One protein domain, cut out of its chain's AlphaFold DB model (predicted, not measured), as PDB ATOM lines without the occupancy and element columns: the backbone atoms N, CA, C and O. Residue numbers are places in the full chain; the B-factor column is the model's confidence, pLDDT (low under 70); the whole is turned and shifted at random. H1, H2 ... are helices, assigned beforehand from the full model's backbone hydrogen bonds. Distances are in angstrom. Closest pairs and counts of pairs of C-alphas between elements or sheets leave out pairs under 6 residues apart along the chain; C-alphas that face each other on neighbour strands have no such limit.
ATOM      1  N   ALA A  33      12.261 -10.651 -37.980       95.12
ATOM      2  CA  ALA A  33      12.902  -9.681 -38.870       95.12
ATOM      3  C   ALA A  33      13.448  -8.452 -38.118       95.12
ATOM      4  O   ALA A  33      14.462  -7.892 -38.521       95.12
ATOM      5  N   GLU A  34      12.803  -8.057 -37.018       95.75
ATOM      6  CA  GLU A  34      13.237  -6.956 -36.146       95.75
ATOM      7  C   GLU A  34      14.313  -7.367 -35.122       95.75
ATOM      8  O   GLU A  34      14.800  -6.513 -34.386       95.75
ATOM      9  N   GLY A  35      14.686  -8.652 -35.047       95.31
ATOM     10  CA  GLY A  35      15.638  -9.152 -34.048       95.31
ATOM     11  C   GLY A  35      15.073  -9.209 -32.623       95.31
ATOM     12  O   GLY A  35      15.827  -9.279 -31.660       95.31
ATOM     13  N   LYS A  36      13.748  -9.167 -32.461       97.12
ATOM     14  CA  LYS A  36      13.061  -9.145 -31.160       97.12
ATOM     15  C   LYS A  36      12.653 -10.549 -30.719       97.12
ATOM     16  O   LYS A  36      11.468 -10.853 -30.583       97.12
ATOM     17  N   PHE A  37      13.631 -11.432 -30.533       96.56
ATOM     18  CA  PHE A  37      13.375 -12.859 -30.286       96.56
ATOM     19  C   PHE A  37      12.674 -13.112 -28.949       96.56
ATOM     20  O   PHE A  37      11.681 -13.830 -28.925       96.56
ATOM     21  N   ASN A  38      13.091 -12.417 -27.888       95.50
ATOM     22  CA  ASN A  38      12.434 -12.465 -26.578       95.50
ATOM     23  C   ASN A  38      10.948 -12.067 -26.641       95.50
ATOM     24  O   ASN A  38      10.088 -12.714 -26.047       95.50
ATOM     25  N   GLU A  39      10.613 -11.003 -27.379       97.50
ATOM     26  CA  GLU A  39       9.214 -10.593 -27.570       97.50
ATOM     27  C   GLU A  39       8.436 -11.633 -28.388       97.50
ATOM     28  O   GLU A  39       7.277 -11.913 -28.083       97.50
ATOM     29  N   GLY A  40       9.082 -12.225 -29.398       97.44
ATOM     30  CA  GLY A  40       8.515 -13.301 -30.209       97.44
ATOM     31  C   GLY A  40       8.177 -14.539 -29.385       97.44
ATOM     32  O   GLY A  40       7.062 -15.048 -29.479       97.44
ATOM     33  N   GLU A  41       9.099 -14.986 -28.537       97.38
ATOM     34  CA  GLU A  41       8.884 -16.126 -27.652       97.38
ATOM     35  C   GLU A  41       7.750 -15.854 -26.660       97.38
ATOM     36  O   GLU A  41       6.795 -16.630 -26.585       97.38
ATOM     37  N   ASN A  42       7.787 -14.713 -25.966       97.06
ATOM     38  CA  ASN A  42       6.727 -14.323 -25.037       97.06
ATOM     39  C   ASN A  42       5.351 -14.326 -25.715       97.06
ATOM     40  O   ASN A  42       4.398 -14.902 -25.190       97.06
ATOM     41  N   PHE A  43       5.249 -13.739 -26.910       97.25
ATOM     42  CA  PHE A  43       4.012 -13.735 -27.686       97.25
ATOM     43  C   PHE A  43       3.557 -15.155 -28.058       97.25
ATOM     44  O   PHE A  43       2.395 -15.500 -27.840       97.25
ATOM     45  N   LEU A  44       4.463 -16.000 -28.560       96.94
ATOM     46  CA  LEU A  44       4.163 -17.391 -28.908       96.94
ATOM     47  C   LEU A  44       3.606 -18.171 -27.707       96.94
ATOM     48  O   LEU A  44       2.620 -18.899 -27.848       96.94
ATOM     49  N   PHE A  45       4.219 -18.023 -26.531       96.06
ATOM     50  CA  PHE A  45       3.778 -18.708 -25.319       96.06
ATOM     51  C   PHE A  45       2.414 -18.219 -24.833       96.06
ATOM     52  O   PHE A  45       1.589 -19.040 -24.434       96.06
ATOM     53  N   GLU A  46       2.149 -16.914 -24.874       95.75
ATOM     54  CA  GLU A  46       0.842 -16.374 -24.493       95.75
ATOM     55  C   GLU A  46      -0.275 -16.879 -25.416       95.75
ATOM     56  O   GLU A  46      -1.333 -17.287 -24.937       95.75
ATOM     57  N   GLU A  47      -0.035 -16.947 -26.727       94.38
ATOM     58  CA  GLU A  47      -1.016 -17.494 -27.674       94.38
ATOM     59  C   GLU A  47      -1.207 -19.008 -27.505       94.38
ATOM     60  O   GLU A  47      -2.337 -19.502 -27.483       94.38
ATOM     61  N   ALA A  48      -0.126 -19.759 -27.284       92.50
ATOM     62  CA  ALA A  48      -0.210 -21.194 -27.037       92.50
ATOM     63  C   ALA A  48      -0.925 -21.547 -25.726       92.50
ATOM     64  O   ALA A  48      -1.653 -22.537 -25.673       92.50
ATOM     65  N   LYS A  49      -0.775 -20.738 -24.669       91.50
ATOM     66  CA  LYS A  49      -1.533 -20.917 -23.419       91.50
ATOM     67  C   LYS A  49      -3.031 -20.663 -23.601       91.50
ATOM     68  O   LYS A  49      -3.821 -21.264 -22.877       91.50
ATOM     69  N   LYS A  50      -3.430 -19.782 -24.526       90.62
ATOM     70  CA  LYS A  50      -4.849 -19.513 -24.815       90.62
ATOM     71  C   LYS A  50      -5.498 -20.684 -25.541       90.62
ATOM     72  O   LYS A  50      -6.562 -21.137 -25.131       90.62
ATOM     73  N   ASN A  51      -4.879 -21.140 -26.629       86.69
ATOM     74  CA  ASN A  51      -5.370 -22.265 -27.415       86.69
ATOM     75  C   ASN A  51      -4.261 -22.820 -28.314       86.69
ATOM     76  O   ASN A  51      -3.993 -22.283 -29.392       86.69
ATOM     77  N   ILE A  52      -3.631 -23.922 -27.905       91.06
ATOM     78  CA  ILE A  52      -2.615 -24.562 -28.734       91.06
ATOM     79  C   ILE A  52      -3.247 -25.514 -29.758       91.06
ATOM     80  O   ILE A  52      -3.609 -26.653 -29.466       91.06
ATOM     81  N   THR A  53      -3.350 -25.053 -31.002       91.38
ATOM     82  CA  THR A  53      -3.754 -25.891 -32.140       91.38
ATOM     83  C   THR A  53      -2.530 -26.574 -32.767       91.38
ATOM     84  O   THR A  53      -1.401 -26.098 -32.606       91.38
ATOM     85  N   PRO A  54      -2.704 -27.651 -33.558       91.38
ATOM     86  CA  PRO A  54      -1.612 -28.211 -34.359       91.38
ATOM     87  C   PRO A  54      -0.952 -27.178 -35.282       91.38
ATOM     88  O   PRO A  54       0.243 -27.254 -35.562       91.38
ATOM     89  N   ARG A  55      -1.716 -26.181 -35.740       91.38
ATOM     90  CA  ARG A  55      -1.202 -25.104 -36.582       91.38
ATOM     91  C   ARG A  55      -0.352 -24.112 -35.788       91.38
ATOM     92  O   ARG A  55       0.748 -23.803 -36.239       91.38
ATOM     93  N   VAL A  56      -0.790 -23.691 -34.600       93.00
ATOM     94  CA  VAL A  56       0.026 -22.882 -33.669       93.00
ATOM     95  C   VAL A  56       1.311 -23.619 -33.295       93.00
ATOM     96  O   VAL A  56       2.385 -23.021 -33.285       93.00
ATOM     97  N   PHE A  57       1.234 -24.932 -33.071       94.19
ATOM     98  CA  PHE A  57       2.414 -25.749 -32.792       94.19
ATOM     99  C   PHE A  57       3.420 -25.755 -33.956       94.19
ATOM    100  O   PHE A  57       4.623 -25.596 -33.739       94.19
ATOM    101  N   ASN A  58       2.943 -25.879 -35.197       94.12
ATOM    102  CA  ASN A  58       3.804 -25.806 -36.380       94.12
ATOM    103  C   ASN A  58       4.433 -24.415 -36.548       94.12
ATOM    104  O   ASN A  58       5.606 -24.319 -36.895       94.12
ATOM    105  N   ILE A  59       3.685 -23.344 -36.266       95.69
ATOM    106  CA  ILE A  59       4.198 -21.967 -36.301       95.69
ATOM    107  C   ILE A  59       5.288 -21.761 -35.242       95.69
ATOM    108  O   ILE A  59       6.338 -21.205 -35.550       95.69
ATOM    109  N   GLY A  60       5.071 -22.236 -34.014       96.12
ATOM    110  CA  GLY A  60       6.079 -22.161 -32.957       96.12
ATOM    111  C   GLY A  60       7.328 -22.978 -33.281       96.12
ATOM    112  O   GLY A  60       8.441 -22.506 -33.083       96.12
ATOM    113  N   THR A  61       7.163 -24.168 -33.867       95.81
ATOM    114  CA  THR A  61       8.299 -24.974 -34.346       95.81
ATOM    115  C   THR A  61       9.101 -24.223 -35.409       95.81
ATOM    116  O   THR A  61      10.316 -24.098 -35.277       95.81
ATOM    117  N   TRP A  62       8.421 -23.637 -36.399       96.69
ATOM    118  CA  TRP A  62       9.054 -22.806 -37.423       96.69
ATOM    119  C   TRP A  62       9.821 -21.613 -36.829       96.69
ATOM    120  O   TRP A  62      10.900 -21.278 -37.317       96.69
ATOM    121  N   PHE A  63       9.293 -20.975 -35.780       97.69
ATOM    122  CA  PHE A  63       9.968 -19.869 -35.098       97.69
ATOM    123  C   PHE A  63      11.330 -20.308 -34.545       97.69
ATOM    124  O   PHE A  63      12.342 -19.707 -34.900       97.69
ATOM    125  N   TYR A  64      11.382 -21.395 -33.769       97.75
ATOM    126  CA  TYR A  64      12.646 -21.898 -33.215       97.75
ATOM    127  C   TYR A  64      13.602 -22.429 -34.287       97.75
ATOM    128  O   TYR A  64      14.799 -22.185 -34.191       97.75
ATOM    129  N   GLU A  65      13.103 -23.100 -35.331       95.94
ATOM    130  CA  GLU A  65      13.935 -23.519 -36.470       95.94
ATOM    131  C   GLU A  65      14.574 -22.309 -37.163       95.94
ATOM    132  O   GLU A  65      15.773 -22.312 -37.425       95.94
ATOM    133  N   THR A  66      13.806 -21.234 -37.361       95.88
ATOM    134  CA  THR A  66      14.304 -19.989 -37.964       95.88
ATOM    135  C   THR A  66      15.349 -19.304 -37.082       95.88
ATOM    136  O   THR A  66      16.323 -18.763 -37.601       95.88
ATOM    137  N   LEU A  67      15.175 -19.305 -35.755       96.50
ATOM    138  CA  LEU A  67      16.203 -18.794 -34.843       96.50
ATOM    139  C   LEU A  67      17.451 -19.677 -34.854       96.50
ATOM    140  O   LEU A  67      18.564 -19.162 -34.785       96.50
ATOM    141  N   ASN A  68      17.279 -20.991 -34.992       96.00
ATOM    142  CA  ASN A  68      18.391 -21.926 -34.999       96.00
ATOM    143  C   ASN A  68      19.256 -21.832 -36.272       96.00
ATOM    144  O   ASN A  68      20.414 -22.238 -36.260       96.00
ATOM    145  N   GLU A  69      18.733 -21.267 -37.358       95.75
ATOM    146  CA  GLU A  69      19.500 -20.972 -38.576       95.75
ATOM    147  C   GLU A  69      20.349 -19.690 -38.477       95.75
ATOM    148  O   GLU A  69      21.181 -19.451 -39.350       95.75
ATOM    149  N   LYS A  70      20.148 -18.851 -37.450       94.50
ATOM    150  CA  LYS A  70      20.914 -17.605 -37.254       94.50
ATOM    151  C   LYS A  70      22.288 -17.879 -36.674       94.50
ATOM    152  O   LYS A  70      22.473 -18.896 -36.020       94.50
ATOM    153  N   GLU A  71      23.223 -16.951 -36.842       94.81
ATOM    154  CA  GLU A  71      24.533 -17.033 -36.188       94.81
ATOM    155  C   GLU A  71      24.455 -16.635 -34.706       94.81
ATOM    156  O   GLU A  71      23.644 -15.795 -34.307       94.81
ATOM    157  N   ASP A  72      25.351 -17.180 -33.883       94.25
ATOM    158  CA  ASP A  72      25.386 -16.903 -32.438       94.25
ATOM    159  C   ASP A  72      25.575 -15.406 -32.146       94.25
ATOM    160  O   ASP A  72      24.974 -14.863 -31.222       94.25
ATOM    161  N   GLU A  73      26.346 -14.700 -32.978       94.56
ATOM    162  CA  GLU A  73      26.518 -13.248 -32.871       94.56
ATOM    163  C   GLU A  73      25.212 -12.470 -33.091       94.56
ATOM    164  O   GLU A  73      25.015 -11.416 -32.483       94.56
ATOM    165  N   GLU A  74      24.326 -12.947 -33.971       93.56
ATOM    166  CA  GLU A  74      23.017 -12.323 -34.199       93.56
ATOM    167  C   GLU A  74      22.087 -12.551 -33.010       93.56
ATOM    168  O   GLU A  74      21.403 -11.621 -32.580       93.56
ATOM    169  N   LEU A  75      22.088 -13.771 -32.464       94.50
ATOM    170  CA  LEU A  75      21.316 -14.121 -31.274       94.50
ATOM    171  C   LEU A  75      21.759 -13.267 -30.079       94.50
ATOM    172  O   LEU A  75      20.931 -12.611 -29.447       94.50
ATOM    173  N   LEU A  76      23.068 -13.161 -29.842       94.31
ATOM    174  CA  LEU A  76      23.617 -12.371 -28.738       94.31
ATOM    175  C   LEU A  76      23.305 -10.874 -28.869       94.31
ATOM    176  O   LEU A  76      22.983 -10.231 -27.871       94.31
ATOM    177  N   LYS A  77      23.335 -10.307 -30.085       94.06
ATOM    178  CA  LYS A  77      22.913  -8.910 -30.331       94.06
ATOM    179  C   LYS A  77      21.445  -8.669 -29.974       94.06
ATOM    180  O   LYS A  77      21.093  -7.557 -29.589       94.06
ATOM    181  N   ALA A  78      20.613  -9.699 -30.092       92.06
ATOM    182  CA  ALA A  78      19.208  -9.697 -29.702       92.06
ATOM    183  C   ALA A  78      18.975 -10.098 -28.231       92.06
ATOM    184  O   ALA A  78      17.822 -10.224 -27.813       92.06
ATOM    185  N   ASN A  79      20.045 -10.283 -27.447       93.62
ATOM    186  CA  ASN A  79      20.000 -10.798 -26.078       93.62
ATOM    187  C   ASN A  79      19.249 -12.139 -25.996       93.62
ATOM    188  O   ASN A  79      18.356 -12.305 -25.168       93.62
ATOM    189  N   PHE A  80      19.585 -13.042 -26.919       93.94
ATOM    190  CA  PHE A  80      19.066 -14.400 -27.019       93.94
ATOM    191  C   PHE A  80      20.228 -15.387 -27.200       93.94
ATOM    192  O   PHE A  80      21.296 -15.024 -27.700       93.94
ATOM    193  N   THR A  81      20.031 -16.643 -26.827       95.25
ATOM    194  CA  THR A  81      21.074 -17.675 -26.813       95.25
ATOM    195  C   THR A  81      20.581 -18.984 -27.423       95.25
ATOM    196  O   THR A  81      19.385 -19.217 -27.588       95.25
ATOM    197  N   ARG A  82      21.521 -19.875 -27.763       95.38
ATOM    198  CA  ARG A  82      21.194 -21.238 -28.211       95.38
ATOM    199  C   ARG A  82      20.456 -22.039 -27.150       95.38
ATOM    200  O   ARG A  82      19.521 -22.756 -27.482       95.38
ATOM    201  N   GLU A  83      20.868 -21.892 -25.897       95.94
ATOM    202  CA  GLU A  83      20.242 -22.567 -24.763       95.94
ATOM    203  C   GLU A  83      18.773 -22.147 -24.624       95.94
ATOM    204  O   GLU A  83      17.906 -23.008 -24.508       95.94
ATOM    205  N   GLU A  84      18.468 -20.853 -24.787       95.62
ATOM    206  CA  GLU A  84      17.086 -20.351 -24.795       95.62
ATOM    207  C   GLU A  84      16.247 -20.944 -25.940       95.62
ATOM    208  O   GLU A  84      15.095 -21.313 -25.719       95.62
ATOM    209  N   ILE A  85      16.811 -21.130 -27.143       96.12
ATOM    210  CA  ILE A  85      16.112 -21.825 -28.246       96.12
ATOM    211  C   ILE A  85      15.748 -23.259 -27.832       96.12
ATOM    212  O   ILE A  85      14.621 -23.712 -28.059       96.12
ATOM    213  N   GLU A  86      16.702 -24.000 -27.267       96.00
ATOM    214  CA  GLU A  86      16.508 -25.402 -26.892       96.00
ATOM    215  C   GLU A  86      15.494 -25.560 -25.753       96.00
ATOM    216  O   GLU A  86      14.572 -26.385 -25.851       96.00
ATOM    217  N   ASP A  87      15.632 -24.755 -24.699       96.88
ATOM    218  CA  ASP A  87      14.745 -24.772 -23.540       96.88
ATOM    219  C   ASP A  87      13.337 -24.296 -23.906       96.88
ATOM    220  O   ASP A  87      12.357 -24.987 -23.597       96.88
ATOM    221  N   GLY A  88      13.225 -23.202 -24.663       96.31
ATOM    222  CA  GLY A  88      11.956 -22.678 -25.160       96.31
ATOM    223  C   GLY A  88      11.211 -23.700 -26.021       96.31
ATOM    224  O   GLY A  88      10.031 -23.989 -25.783       96.31
ATOM    225  N   LEU A  89      11.894 -24.355 -26.970       96.06
ATOM    226  CA  LEU A  89      11.289 -25.395 -27.812       96.06
ATOM    227  C   LEU A  89      10.837 -26.611 -26.992       96.06
ATOM    228  O   LEU A  89       9.786 -27.210 -27.263       96.06
ATOM    229  N   LYS A  90      11.627 -27.013 -25.994       96.31
ATOM    230  CA  LYS A  90      11.294 -28.126 -25.100       96.31
ATOM    231  C   LYS A  90      10.060 -27.810 -24.263       96.31
ATOM    232  O   LYS A  90       9.181 -28.670 -24.146       96.31
ATOM    233  N   ASP A  91       9.965 -26.608 -23.714       95.62
ATOM    234  CA  ASP A  91       8.819 -26.172 -22.921       95.62
ATOM    235  C   ASP A  91       7.567 -25.989 -23.776       95.62
ATOM    236  O   ASP A  91       6.492 -26.475 -23.414       95.62
ATOM    237  N   PHE A  92       7.712 -25.444 -24.980       94.19
ATOM    238  CA  PHE A  92       6.625 -25.339 -25.946       94.19
ATOM    239  C   PHE A  92       6.039 -26.713 -26.323       94.19
ATOM    240  O   PHE A  92       4.819 -26.915 -26.312       94.19
ATOM    241  N   LYS A  93       6.895 -27.722 -26.554       94.06
ATOM    242  CA  LYS A  93       6.466 -29.118 -26.781       94.06
ATOM    243  C   LYS A  93       5.702 -29.705 -25.593       94.06
ATOM    244  O   LYS A  93       4.774 -30.494 -25.796       94.06
ATOM    245  N   LYS A  94       6.059 -29.342 -24.355       94.25
ATOM    246  CA  LYS A  94       5.319 -29.783 -23.160       94.25
ATOM    247  C   LYS A  94       3.913 -29.188 -23.125       94.25
ATOM    248  O   LYS A  94       2.986 -29.935 -22.823       94.25
ATOM    249  N   ILE A  95       3.745 -27.906 -23.471       92.12
ATOM    250  CA  ILE A  95       2.423 -27.253 -23.539       92.12
ATOM    251  C   ILE A  95       1.517 -28.003 -24.519       92.12
ATOM    252  O   ILE A  95       0.410 -28.401 -24.152       92.12
ATOM    253  N   PHE A  96       2.017 -28.294 -25.724       92.00
ATOM    254  CA  PHE A  96       1.256 -29.043 -26.728       92.00
ATOM    255  C   PHE A  96       0.830 -30.418 -26.224       92.00
ATOM    256  O   PHE A  96      -0.330 -30.806 -26.347       92.00
ATOM    257  N   LYS A  97       1.750 -31.151 -25.594       90.56
ATOM    258  CA  LYS A  97       1.452 -32.478 -25.050       90.56
ATOM    259  C   LYS A  97       0.465 -32.436 -23.879       90.56
ATOM    260  O   LYS A  97      -0.297 -33.381 -23.709       90.56
ATOM    261  N   ALA A  98       0.505 -31.394 -23.051       87.62
ATOM    262  CA  ALA A  98      -0.356 -31.270 -21.879       87.62
ATOM    263  C   ALA A  98      -1.819 -30.984 -22.248       87.62
ATOM    264  O   ALA A  98      -2.705 -31.495 -21.573       87.62
ATOM    265  N   MET A  99      -2.065 -30.214 -23.312       78.75
ATOM    266  CA  MET A  99      -3.423 -29.859 -23.749       78.75
ATOM    267  C   MET A  99      -4.084 -30.894 -24.676       78.75
ATOM    268  O   MET A  99      -5.287 -30.829 -24.887       78.75
TER     269      MET A  99
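Overview. This is residues 33 to 99 of the 101 residues of an uncharacterized protein of Sarcina sp. JB2 (UniProt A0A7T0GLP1). The long helix H4 lies side by side with H1 and H2 in a bundle of three nearly aligned helices, their centres making a triangle, and the short H3 is set crosswise at the end where H2 leads over to H4. The bundle H1, H2, H4 is up and down, each helix running against the one before it in the chain. The printed part has 67 residues with four named helices, in the order H1, H2, H3, H4, and no named strand; its class is all helix. It is compact, with a radius of gyration of the C-alphas of 11.7 A, and elongated, spanning 35 by 19 by 15 A.

Along the chain. H4, residues 82 to 99, is 26.5 A long and ends at C-alpha 99, (-3.423, -29.859, -23.749). H2, residues 54 to 68, measures 21.0 A. H1, residues 37 to 50, measures 20.2 A and begins at C-alpha 37, (13.375, -12.859, -30.286). H3 is residues 72 to 77.

Arrangement. H4 touches H2 at a shallow tilt of 8 degrees, opposite ways; their closest C-alphas, Tyr 64 and Ile 85, are 6.1 A apart. With residues 88 to 96 alone, H4 touches H1 at a shallow tilt of 7 degrees, the same way; the closest C-alphas are Phe 45 and Phe 92, 7.2 A. H1 and H2 form a helical hairpin and touch at a shallow tilt of 15 degrees, closest at the C-alphas of Leu 44 and Gly 60, 6.5 A. H3 is close to H4 but not clearly touching, about perpendicular at 87 degrees, with the C-alphas of Asp 72 and Arg 82 closest at 7.4 A. H1 and H3 are only just apart, 8.1 A at the closest. In H1, H2, H3 and H4 every O i to N i+4 pair is within hydrogen-bond range.

Size, cuts and confidence. The two C-alphas farthest apart, those of Glu 73 and Met 99, are 35.4 A from each other. The printed part has no cut, and the links H1 to H2, H2 to H3 and H3 to H4 are tight. The mean pLDDT of the printed part is 94.4, and no printed residue is under 70.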